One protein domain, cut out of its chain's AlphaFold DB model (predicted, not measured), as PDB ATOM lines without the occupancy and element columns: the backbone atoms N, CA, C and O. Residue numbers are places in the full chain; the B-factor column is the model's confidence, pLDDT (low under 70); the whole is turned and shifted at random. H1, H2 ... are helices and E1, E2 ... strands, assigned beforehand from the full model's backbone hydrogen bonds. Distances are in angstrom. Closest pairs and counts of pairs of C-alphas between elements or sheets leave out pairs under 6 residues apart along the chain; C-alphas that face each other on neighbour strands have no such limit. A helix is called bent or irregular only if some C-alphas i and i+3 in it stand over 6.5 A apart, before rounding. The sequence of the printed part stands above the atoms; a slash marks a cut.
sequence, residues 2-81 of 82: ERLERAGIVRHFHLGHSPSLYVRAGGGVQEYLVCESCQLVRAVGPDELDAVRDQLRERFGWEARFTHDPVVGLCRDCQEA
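What this domain is: This is residues 2 to 81 of the 82 residues of the protein "Transcriptional repressor" of Thermoleophilaceae bacterium (UniProt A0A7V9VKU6). A small three-stranded sheet, E4, E3 and E5, stands between two outlying parts that meet it at few places. On one side the helix H2 reaches away from the sheet and residues 61 to 70 fold back from its far end to E5; on the other is the hairpin E1 and E2, with the short helix H1 next to the beginning of E1, while the short helix H3 follows E5 beyond the sheet. The printed part has 80 residues with three named helices and five named strands, in the order H1 E1 E2 E3 E4 H2 E5 H3, and its class is mixed, helices and strands. The larger sheet runs E4, E3, E5 and is mixed; E1 and E2 form an antiparallel sheet of two. The whole is only just compact, close to loose, with a radius of gyration of the C-alphas of 13.8 A, and spans 40 by 34 by 23 A.

How they stand to each other: E3, residues 31 to 35, is the inner strand of the larger sheet. E4, residues 41 to 44, is its antiparallel neighbour at 150 degrees, and the two form a hairpin; N 33 and O 42 are 2.9 A apart, within hydrogen-bond range. E5, residues 71 to 73, is parallel to E3 at 17 degrees, with N 34 and O 71 at 3.0 A. H2, residues 46 to 60, only grazes this sheet with its residues 46 to 49; the closest C-alphas of E3 and H2 are those of Glu 31 and Pro 46, 6.0 A apart. H3, residues 76 to 79, only just on the sheet with 5 pairs of C-alphas within 10 A, only grazes it; the closest C-alphas of E3 and H3 are those of Cys 35 and Cys 78, 8.0 A apart. E1, residues 10 to 13, and E2, residues 21 to 24, form an antiparallel hairpin at 152 degrees, with N 11 and O 23 at 2.8 A. E2 and E4 are near each other, with 6 pairs of C-alphas within 10 A, while E2 and E3 are apart. H1, residues 2 to 6, is not on the larger sheet; its closest C-alpha to E1 is that of Leu 4, 5.8 A from that of Val 10. H1 and H2 are apart, and so are H2 and H3. In H1 the O i to N i+4 pair is within hydrogen-bond range, in H2 9 of 11 such pairs are, and H3 is too short for one.

Where its parts are: E3 measures 13.7 A from C-alpha 31 at (14.710, 23.454, -12.359) to C-alpha 35. H2 measures 19.9 A and ends with C-alpha 60 at (27.980, 39.265, -6.348); it is irregular, with C-alphas 48 and 51 7.5 A apart. E1 measures 10.2 A, E2 10.3 A, E4 9.7 A and E5 6.6 A. H1 measures 6.1 A from C-alpha 2 at (13.301, 17.515, -31.206), and H3 measures 5.0 A.

The domain as a whole: The two C-alphas farthest apart are those of Arg 3 and Arg 59, at 40.5 A. The printed part has no cut, and no link is long. The mean pLDDT of the printed part is 89.4, and residue 18 alone is under 70.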
ATOM      1  N   GLU A   2      13.576  16.100 -30.897       84.56
ATOM      2  CA  GLU A   2      13.301  17.515 -31.206       84.56
ATOM      3  C   GLU A   2      11.814  17.908 -31.304       84.56
ATOM      4  O   GLU A   2      11.426  18.994 -30.887       84.56
ATOM      5  N   ARG A   3      10.944  17.046 -31.856       91.38
ATOM      6  CA  ARG A   3       9.500  17.351 -31.946       91.38
ATOM      7  C   ARG A   3       8.829  17.385 -30.570       91.38
ATOM      8  O   ARG A   3       7.943  18.202 -30.360       91.38
ATOM      9  N   LEU A   4       9.243  16.503 -29.659       90.56
ATOM     10  CA  LEU A   4       8.730  16.455 -28.286       90.56
ATOM     11  C   LEU A   4       9.264  17.625 -27.464       90.56
ATOM     12  O   LEU A   4       8.546  18.175 -26.637       90.56
ATOM     13  N   GLU A   5      10.501  18.029 -27.728       85.81
ATOM     14  CA  GLU A   5      11.111  19.191 -27.095       85.81
ATOM     15  C   GLU A   5      10.406  20.486 -27.501       85.81
ATOM     16  O   GLU A   5       9.972  21.251 -26.646       85.81
ATOM     17  N   ARG A   6      10.167  20.681 -28.802       86.69
ATOM     18  CA  ARG A   6       9.382  21.825 -29.297       86.69
ATOM     19  C   ARG A   6       7.943  21.837 -28.787       86.69
ATOM     20  O   ARG A   6       7.334  22.897 -28.732       86.69
ATOM     21  N   ALA A   7       7.396  20.674 -28.439       89.38
ATOM     22  CA  ALA A   7       6.084  20.554 -27.812       89.38
ATOM     23  C   ALA A   7       6.119  20.772 -26.285       89.38
ATOM     24  O   ALA A   7       5.076  20.674 -25.645       89.38
ATOM     25  N   GLY A   8       7.291  21.025 -25.692       83.81
ATOM     26  CA  GLY A   8       7.466  21.204 -24.249       83.81
ATOM     27  C   GLY A   8       7.299  19.920 -23.433       83.81
ATOM     28  O   GLY A   8       7.129  19.989 -22.223       83.81
ATOM     29  N   ILE A   9       7.320  18.745 -24.073       87.94
ATOM     30  CA  ILE A   9       7.119  17.440 -23.417       87.94
ATOM     31  C   ILE A   9       8.425  16.937 -22.798       87.94
ATOM     32  O   ILE A   9       8.411  16.222 -21.793       87.94
ATOM     33  N   VAL A  10       9.556  17.300 -23.399       89.06
ATOM     34  CA  VAL A  10      10.891  16.985 -22.892       89.06
ATOM     35  C   VAL A  10      11.748  18.242 -22.840       89.06
ATOM     36  O   VAL A  10      11.550  19.162 -23.628       89.06
ATOM     37  N   ARG A  11      12.717  18.257 -21.931       85.88
ATOM     38  CA  ARG A  11      13.825  19.214 -21.904       85.88
ATOM     39  C   ARG A  11      15.116  18.462 -22.177       85.88
ATOM     40  O   ARG A  11      15.231  17.309 -21.756       85.88
ATOM     41  N   HIS A  12      16.050  19.100 -22.873       87.75
ATOM     42  CA  HIS A  12      17.396  18.567 -23.034       87.75
ATOM     43  C   HIS A  12      18.403  19.379 -22.220       87.75
ATOM     44  O   HIS A  12      18.240  20.588 -22.073       87.75
ATOM     45  N   PHE A  13      19.450  18.718 -21.727       81.12
ATOM     46  CA  PHE A  13      20.595  19.359 -21.081       81.12
ATOM     47  C   PHE A  13      21.896  18.827 -21.650       81.12
ATOM     48  O   PHE A  13      21.999  17.647 -21.997       81.12
ATOM     49  N   HIS A  14      22.901  19.694 -21.676       78.06
ATOM     50  CA  HIS A  14      24.282  19.313 -21.925       78.06
ATOM     51  C   HIS A  14      25.032  19.261 -20.593       78.06
ATOM     52  O   HIS A  14      25.075  20.248 -19.864       78.06
ATOM     53  N   LEU A  15      25.629  18.112 -20.278       75.00
ATOM     54  CA  LEU A  15      26.569  17.986 -19.164       75.00
ATOM     55  C   LEU A  15      27.986  18.138 -19.712       75.00
ATOM     56  O   LEU A  15      28.584  17.173 -20.181       75.00
ATOM     57  N   GLY A  16      28.499  19.369 -19.740       71.69
ATOM     58  CA  GLY A  16      29.792  19.658 -20.362       71.69
ATOM     59  C   GLY A  16      29.838  19.202 -21.827       71.69
ATOM     60  O   GLY A  16      29.042  19.653 -22.648       71.69
ATOM     61  N   HIS A  17      30.764  18.295 -22.157       70.25
ATOM     62  CA  HIS A  17      30.895  17.697 -23.497       70.25
ATOM     63  C   HIS A  17      30.176  16.347 -23.660       70.25
ATOM     64  O   HIS A  17      30.318  15.694 -24.694       70.25
ATOM     65  N   SER A  18      29.422  15.899 -22.657       69.00
ATOM     66  CA  SER A  18      28.686  14.638 -22.719       69.00
ATOM     67  C   SER A  18      27.485  14.706 -23.679       69.00
ATOM     68  O   SER A  18      26.989  15.795 -23.994       69.00
ATOM     69  N   PRO A  19      26.982  13.541 -24.138       75.62
ATOM     70  CA  PRO A  19      25.750  13.469 -24.918       75.62
ATOM     71  C   PRO A  19      24.577  14.151 -24.208       75.62
ATOM     72  O   PRO A  19      24.481  14.123 -22.981       75.62
ATOM     73  N   SER A  20      23.662  14.728 -24.988       80.38
ATOM     74  CA  SER A  20      22.467  15.378 -24.452       80.38
ATOM     75  C   SER A  20      21.623  14.409 -23.625       80.38
ATOM     76  O   SER A  20      21.222  13.347 -24.110       80.38
ATOM     77  N   LEU A  21      21.291  14.812 -22.400       83.25
ATOM     78  CA  LEU A  21      20.280  14.142 -21.591       83.25
ATOM     79  C   LEU A  21      18.915  14.711 -21.938       83.25
ATOM     80  O   LEU A  21      18.772  15.925 -22.031       83.25
ATOM     81  N   TYR A  22      17.915  13.847 -22.087       86.69
ATOM     82  CA  TYR A  22      16.525  14.259 -22.260       86.69
ATOM     83  C   TYR A  22      15.715  13.818 -21.054       86.69
ATOM     84  O   TYR A  22      15.715  12.642 -20.696       86.69
ATOM     85  N   VAL A  23      14.977  14.750 -20.464       85.56
ATOM     86  CA  VAL A  23      14.063  14.466 -19.358       85.56
ATOM     87  C   VAL A  23      12.656  14.880 -19.724       85.56
ATOM     88  O   VAL A  23      12.448  15.837 -20.467       85.56
ATOM     89  N   ARG A  24      11.667  14.176 -19.180       86.94
ATOM     90  CA  ARG A  24      10.273  14.599 -19.295       86.94
ATOM     91  C   ARG A  24      10.088  15.922 -18.551       86.94
ATOM     92  O   ARG A  24      10.477  16.045 -17.390       86.94
ATOM     93  N   ALA A  25       9.477  16.895 -19.215       83.88
ATOM     94  CA  ALA A  25       9.074  18.129 -18.566       83.88
ATOM     95  C   ALA A  25       7.959  17.831 -17.547       83.88
ATOM     96  O   ALA A  25       7.015  17.088 -17.834       83.88
ATOM     97  N   GLY A  26       8.101  18.375 -16.338       78.06
ATOM     98  CA  GLY A  26       7.050  18.354 -15.323       78.06
ATOM     99  C   GLY A  26       5.937  19.356 -15.637       78.06
ATOM    100  O   GLY A  26       6.047  20.159 -16.562       78.06
ATOM    101  N   GLY A  27       4.856  19.322 -14.857       76.38
ATOM    102  CA  GLY A  27       3.875  20.406 -14.875       76.38
ATOM    103  C   GLY A  27       4.459  21.659 -14.217       76.38
ATOM    104  O   GLY A  27       4.999  21.574 -13.119       76.38
ATOM    105  N   GLY A  28       4.335  22.815 -14.871       80.94
ATOM    106  CA  GLY A  28       4.851  24.090 -14.362       80.94
ATOM    107  C   GLY A  28       6.345  24.316 -14.619       80.94
ATOM    108  O   GLY A  28       7.009  23.533 -15.299       80.94
ATOM    109  N   VAL A  29       6.872  25.426 -14.095       80.06
ATOM    110  CA  VAL A  29       8.304  25.749 -14.183       80.06
ATOM    111  C   VAL A  29       9.064  24.835 -13.228       80.06
ATOM    112  O   VAL A  29       8.691  24.709 -12.068       80.06
ATOM    113  N   GLN A  30      10.103  24.183 -13.737       88.44
ATOM    114  CA  GLN A  30      10.963  23.277 -12.982       88.44
ATOM    115  C   GLN A  30      12.415  23.671 -13.210       88.44
ATOM    116  O   GLN A  30      12.781  24.155 -14.286       88.44
ATOM    117  N   GLU A  31      13.259  23.375 -12.245       91.56
ATOM    118  CA  GLU A  31      14.710  23.454 -12.359       91.56
ATOM    119  C   GLU A  31      15.281  22.062 -12.104       91.56
ATOM    120  O   GLU A  31      14.555  21.156 -11.682       91.56
ATOM    121  N   TYR A  32      16.546  21.840 -12.449       92.25
ATOM    122  CA  TYR A  32      17.120  20.501 -12.371       92.25
ATOM    123  C   TYR A  32      18.452  20.498 -11.649       92.25
ATOM    124  O   TYR A  32      19.321  21.325 -11.917       92.25
ATOM    125  N   LEU A  33      18.605  19.515 -10.767       93.81
ATOM    126  CA  LEU A  33      19.883  19.112 -10.206       93.81
ATOM    127  C   LEU A  33      20.335  17.854 -10.937       93.81
ATOM    128  O   LEU A  33      19.540  16.920 -11.095       93.81
ATOM    129  N   VAL A  34      21.589  17.817 -11.380       92.44
ATOM    130  CA  VAL A  34      22.127  16.662 -12.104       92.44
ATOM    131  C   VAL A  34      23.422  16.183 -11.464       92.44
ATOM    132  O   VAL A  34      24.351  16.967 -11.276       92.44
ATOM    133  N   CYS A  35      23.473  14.889 -11.139       92.81
ATOM    134  CA  CYS A  35      24.691  14.235 -10.681       92.81
ATOM    135  C   CYS A  35      25.625  13.985 -11.868       92.81
ATOM    136  O   CYS A  35      25.245  13.280 -12.801       92.81
ATOM    137  N   GLU A  36      26.846  14.505 -11.836       91.44
ATOM    138  CA  GLU A  36      27.812  14.301 -12.922       91.44
ATOM    139  C   GLU A  36      28.425  12.894 -12.949       91.44
ATOM    140  O   GLU A  36      28.871  12.446 -14.000       91.44
ATOM    141  N   SER A  37      28.387  12.169 -11.825       91.56
ATOM    142  CA  SER A  37      28.923  10.805 -11.724       91.56
ATOM    143  C   SER A  37      27.930   9.754 -12.233       91.56
ATOM    144  O   SER A  37      28.206   9.033 -13.192       91.56
ATOM    145  N   CYS A  38      26.733   9.689 -11.640       92.69
ATOM    146  CA  CYS A  38      25.735   8.663 -11.973       92.69
ATOM    147  C   CYS A  38      24.603   9.146 -12.890       92.69
ATOM    148  O   CYS A  38      23.695   8.375 -13.192       92.69
ATOM    149  N   GLN A  39      24.624  10.416 -13.311       90.56
ATOM    150  CA  GLN A  39      23.616  11.019 -14.193       90.56
ATOM    151  C   GLN A  39      22.190  11.047 -13.615       90.56
ATOM    152  O   GLN A  39      21.221  11.247 -14.350       90.56
ATOM    153  N   LEU A  40      22.041  10.894 -12.293       91.56
ATOM    154  CA  LEU A  40      20.766  11.105 -11.610       91.56
ATOM    155  C   LEU A  40      20.272  12.534 -11.863       91.56
ATOM    156  O   LEU A  40      20.981  13.494 -11.565       91.56
ATOM    157  N   VAL A  41      19.034  12.665 -12.344       91.38
ATOM    158  CA  VAL A  41      18.364  13.959 -12.516       91.38
ATOM    159  C   VAL A  41      17.244  14.107 -11.496       91.38
ATOM    160  O   VAL A  41      16.353  13.260 -11.415       91.38
ATOM    161  N   ARG A  42      17.254  15.216 -10.756       91.88
ATOM    162  CA  ARG A  42      16.183  15.603  -9.836       91.88
ATOM    163  C   ARG A  42      15.517  16.881 -10.328       91.88
ATOM    164  O   ARG A  42      16.185  17.899 -10.476       91.88
ATOM    165  N   ALA A  43      14.207  16.818 -10.557       91.06
ATOM    166  CA  ALA A  43      13.379  18.005 -10.747       91.06
ATOM    167  C   ALA A  43      13.146  18.686  -9.394       91.06
ATOM    168  O   ALA A  43      12.868  17.993  -8.411       91.06
ATOM    169  N   VAL A  44      13.264  20.008  -9.359       92.62
ATOM    170  CA  VAL A  44      12.985  20.839  -8.183       92.62
ATOM    171  C   VAL A  44      12.126  22.039  -8.571       92.62
ATOM    172  O   VAL A  44      12.170  22.511  -9.716       92.62
ATOM    173  N   GLY A  45      11.337  22.523  -7.615       92.00
ATOM    174  CA  GLY A  45      10.647  23.803  -7.733       92.00
ATOM    175  C   GLY A  45      11.654  24.964  -7.751       92.00
ATOM    176  O   GLY A  45      12.706  24.857  -7.117       92.00
ATOM    177  N   PRO A  46      11.381  26.074  -8.464       91.75
ATOM    178  CA  PRO A  46      12.269  27.241  -8.452       91.75
ATOM    179  C   PRO A  46      12.516  27.799  -7.043       91.75
ATOM    180  O   PRO A  46      13.627  28.228  -6.735       91.75
ATOM    181  N   ASP A  47      11.495  27.722  -6.189       93.81
ATOM    182  CA  ASP A  47      11.498  28.155  -4.792       93.81
ATOM    183  C   ASP A  47      12.503  27.382  -3.926       93.81
ATOM    184  O   ASP A  47      13.112  27.948  -3.019       93.81
ATOM    185  N   GLU A  48      12.775  26.112  -4.250       95.25
ATOM    186  CA  GLU A  48      13.803  25.320  -3.560       95.25
ATOM    187  C   GLU A  48      15.223  25.887  -3.760       95.25
ATOM    188  O   GLU A  48      16.127  25.578  -2.981       95.25
ATOM    189  N   LEU A  49      15.438  26.722  -4.784       95.50
ATOM    190  CA  LEU A  49      16.727  27.340  -5.096       95.50
ATOM    191  C   LEU A  49      16.756  28.857  -4.825       95.50
ATOM    192  O   LEU A  49      17.756  29.512  -5.145       95.50
ATOM    193  N   ASP A  50      15.717  29.438  -4.220       95.81
ATOM    194  CA  ASP A  50      15.657  30.880  -3.935       95.81
ATOM    195  C   ASP A  50      16.774  31.328  -2.987       95.81
ATOM    196  O   ASP A  50      17.469  32.303  -3.268       95.81
ATOM    197  N   ALA A  51      17.067  30.543  -1.947       96.94
ATOM    198  CA  ALA A  51      18.166  30.849  -1.030       96.94
ATOM    199  C   ALA A  51      19.530  30.941  -1.747       96.94
ATOM    200  O   ALA A  51      20.375  31.760  -1.388       96.94
ATOM    201  N   VAL A  52      19.753  30.132  -2.792       96.25
ATOM    202  CA  VAL A  52      20.984  30.193  -3.600       96.25
ATOM    203  C   VAL A  52      21.019  31.473  -4.437       96.25
ATOM    204  O   VAL A  52      22.067  32.113  -4.525       96.25
ATOM    205  N   ARG A  53      19.886  31.882  -5.024       96.88
ATOM    206  CA  ARG A  53      19.778  33.167  -5.742       96.88
ATOM    207  C   ARG A  53      20.056  34.341  -4.834       96.88
ATOM    208  O   ARG A  53      20.809  35.226  -5.226       96.88
ATOM    209  N   ASP A  54      19.490  34.331  -3.635       97.88
ATOM    210  CA  ASP A  54      19.672  35.410  -2.673       97.88
ATOM    211  C   ASP A  54      21.151  35.575  -2.326       97.88
ATOM    212  O   ASP A  54      21.689  36.674  -2.442       97.88
ATOM    213  N   GLN A  55      21.856  34.472  -2.056       98.31
ATOM    214  CA  GLN A  55      23.301  34.503  -1.815       98.31
ATOM    215  C   GLN A  55      24.099  35.037  -3.016       98.31
ATOM    216  O   GLN A  55      25.042  35.813  -2.839       98.31
ATOM    217  N   LEU A  56      23.736  34.651  -4.242       98.00
ATOM    218  CA  LEU A  56      24.402  35.142  -5.451       98.00
ATOM    219  C   LEU A  56      24.149  36.640  -5.682       98.00
ATOM    220  O   LEU A  56      25.072  37.380  -6.039       98.00
ATOM    221  N   ARG A  57      22.924  37.099  -5.419       98.25
ATOM    222  CA  ARG A  57      22.534  38.505  -5.521       98.25
ATOM    223  C   ARG A  57      23.246  39.355  -4.476       98.25
ATOM    224  O   ARG A  57      23.825  40.377  -4.826       98.25
ATOM    225  N   GLU A  58      23.244  38.929  -3.219       98.44
ATOM    226  CA  GLU A  58      23.850  39.667  -2.107       98.44
ATOM    227  C   GLU A  58      25.367  39.780  -2.252       98.44
ATOM    228  O   GLU A  58      25.938  40.853  -2.062       98.44
ATOM    229  N   ARG A  59      26.031  38.677  -2.603       98.50
ATOM    230  CA  ARG A  59      27.495  38.621  -2.613       98.50
ATOM    231  C   ARG A  59      28.113  39.141  -3.904       98.50
ATOM    232  O   ARG A  59      29.232  39.650  -3.874       98.50
ATOM    233  N   PHE A  60      27.416  38.989  -5.026       98.38
ATOM    234  CA  PHE A  60      27.980  39.265  -6.348       98.38
ATOM    235  C   PHE A  60      27.122  40.200  -7.206       98.38
ATOM    236  O   PHE A  60      27.538  40.541  -8.309       98.38
ATOM    237  N   GLY A  61      25.934  40.609  -6.746       98.00
ATOM    238  CA  GLY A  61      24.986  41.359  -7.575       98.00
ATOM    239  C   GLY A  61      24.451  40.544  -8.757       98.00
ATOM    240  O   GLY A  61      24.064  41.122  -9.770       98.00
ATOM    241  N   TRP A  62      24.481  39.210  -8.665       97.56
ATOM    242  CA  TRP A  62      24.199  38.317  -9.787       97.56
ATOM    243  C   TRP A  62      22.795  37.722  -9.709       97.56
ATOM    244  O   TRP A  62      22.463  37.075  -8.718       97.56
ATOM    245  N   GLU A  63      21.997  37.873 -10.772       95.38
ATOM    246  CA  GLU A  63      20.692  37.207 -10.866       95.38
ATOM    247  C   GLU A  63      20.756  35.880 -11.615       95.38
ATOM    248  O   GLU A  63      20.814  35.828 -12.848       95.38
ATOM    249  N   ALA A  64      20.724  34.789 -10.855       93.69
ATOM    250  CA  ALA A  64      20.829  33.443 -11.391       93.69
ATOM    251  C   ALA A  64      19.485  32.906 -11.910       93.69
ATOM    252  O   ALA A  64      18.423  33.116 -11.322       93.69
ATOM    253  N   ARG A  65      19.539  32.154 -13.015       89.62
ATOM    254  CA  ARG A  65      18.390  31.455 -13.605       89.62
ATOM    255  C   ARG A  65      18.766  29.997 -13.860       89.62
ATOM    256  O   ARG A  65      19.515  29.733 -14.794       89.62
ATOM    257  N   PHE A  66      18.213  29.063 -13.088       89.81
ATOM    258  CA  PHE A  66      18.478  27.621 -13.245       89.81
ATOM    259  C   PHE A  66      17.405  26.897 -14.082       89.81
ATOM    260  O   PHE A  66      17.371  25.672 -14.187       89.81
ATOM    261  N   THR A  67      16.501  27.648 -14.718       82.44
ATOM    262  CA  THR A  67      15.461  27.098 -15.600       82.44
ATOM    263  C   THR A  67      16.003  26.608 -16.943       82.44
ATOM    264  O   THR A  67      15.334  25.823 -17.612       82.44
ATOM    265  N   HIS A  68      17.175  27.082 -17.371       78.19
ATOM    266  CA  HIS A  68      17.771  26.720 -18.662       78.19
ATOM    267  C   HIS A  68      18.826  25.636 -18.476       78.19
ATOM    268  O   HIS A  68      18.677  24.546 -19.026       78.19
ATOM    269  N   ASP A  69      19.807  25.913 -17.622       83.38
ATOM    270  CA  ASP A  69      20.901  25.002 -17.319       83.38
ATOM    271  C   ASP A  69      20.710  24.354 -15.944       83.38
ATOM    272  O   ASP A  69      20.337  25.043 -14.986       83.38
ATOM    273  N   PRO A  70      20.951  23.038 -15.823       88.38
ATOM    274  CA  PRO A  70      20.877  22.363 -14.545       88.38
ATOM    275  C   PRO A  70      22.007  22.828 -13.626       88.38
ATOM    276  O   PRO A  70      23.114  23.134 -14.069       88.38
ATOM    277  N   VAL A  71      21.754  22.785 -12.321       92.19
ATOM    278  CA  VAL A  71      22.829  22.847 -11.331       92.19
ATOM    279  C   VAL A  71      23.499  21.476 -11.298       92.19
ATOM    280  O   VAL A  71      22.891  20.476 -10.906       92.19
ATOM    281  N   VAL A  72      24.747  21.425 -11.754       92.06
ATOM    282  CA  VAL A  72      25.548  20.198 -11.804       92.06
ATOM    283  C   VAL A  72      26.306  20.024 -10.488       92.06
ATOM    284  O   VAL A  72      26.838  20.988  -9.939       92.06
ATOM    285  N   GLY A  73      26.338  18.799  -9.971       92.69
ATOM    286  CA  GLY A  73      27.080  18.436  -8.765       92.69
ATOM    287  C   GLY A  73      27.111  16.923  -8.562       92.69
ATOM    288  O   GLY A  73      26.966  16.167  -9.517       92.69
ATOM    289  N   LEU A  74      27.251  16.466  -7.317       95.25
ATOM    290  CA  LEU A  74      27.163  15.048  -6.953       95.25
ATOM    291  C   LEU A  74      25.903  14.793  -6.123       95.25
ATOM    292  O   LEU A  74      25.563  15.585  -5.243       95.25
ATOM    293  N   CYS A  75      25.204  13.687  -6.386       96.56
ATOM    294  CA  CYS A  75      24.157  13.221  -5.479       96.56
ATOM    295  C   CYS A  75      24.781  12.646  -4.201       96.56
ATOM    296  O   CYS A  75      25.942  12.246  -4.208       96.56
ATOM    297  N   ARG A  76      23.990  12.561  -3.124       96.50
ATOM    298  CA  ARG A  76      24.434  12.018  -1.829       96.50
ATOM    299  C   ARG A  76      25.143  10.669  -1.979       96.50
ATOM    300  O   ARG A  76      26.260  10.523  -1.512       96.50
ATOM    301  N   ASP A  77      24.530   9.733  -2.697       96.88
ATOM    302  CA  ASP A  77      25.071   8.380  -2.845       96.88
ATOM    303  C   ASP A  77      26.438   8.378  -3.564       96.88
ATOM    304  O   ASP A  77      27.295   7.561  -3.251       96.88
ATOM    305  N   CYS A  78      26.673   9.309  -4.499       97.06
ATOM    306  CA  CYS A  78      27.973   9.468  -5.158       97.06
ATOM    307  C   CYS A  78      28.987  10.253  -4.318       97.06
ATOM    308  O   CYS A  78      30.173  10.019  -4.479       97.06
ATOM    309  N   GLN A  79      28.547  11.161  -3.440       96.38
ATOM    310  CA  GLN A  79      29.435  11.841  -2.485       96.38
ATOM    311  C   GLN A  79      29.958  10.881  -1.410       96.38
ATOM    312  O   GLN A  79      31.051  11.073  -0.899       96.38
ATOM    313  N   GLU A  80      29.159   9.877  -1.042       94.25
ATOM    314  CA  GLU A  80      29.504   8.871  -0.028       94.25
ATOM    315  C   GLU A  80      30.296   7.680  -0.596       94.25
ATOM    316  O   GLU A  80      30.840   6.889   0.171       94.25
ATOM    317  N   ALA A  81      30.331   7.524  -1.924       83.94
ATOM    318  CA  ALA A  81      31.063   6.461  -2.613       83.94
ATOM    319  C   ALA A  81      32.539   6.806  -2.899       83.94
ATOM    320  O   ALA A  81      33.257   5.939  -3.405       83.94
TER     321      ALA A  81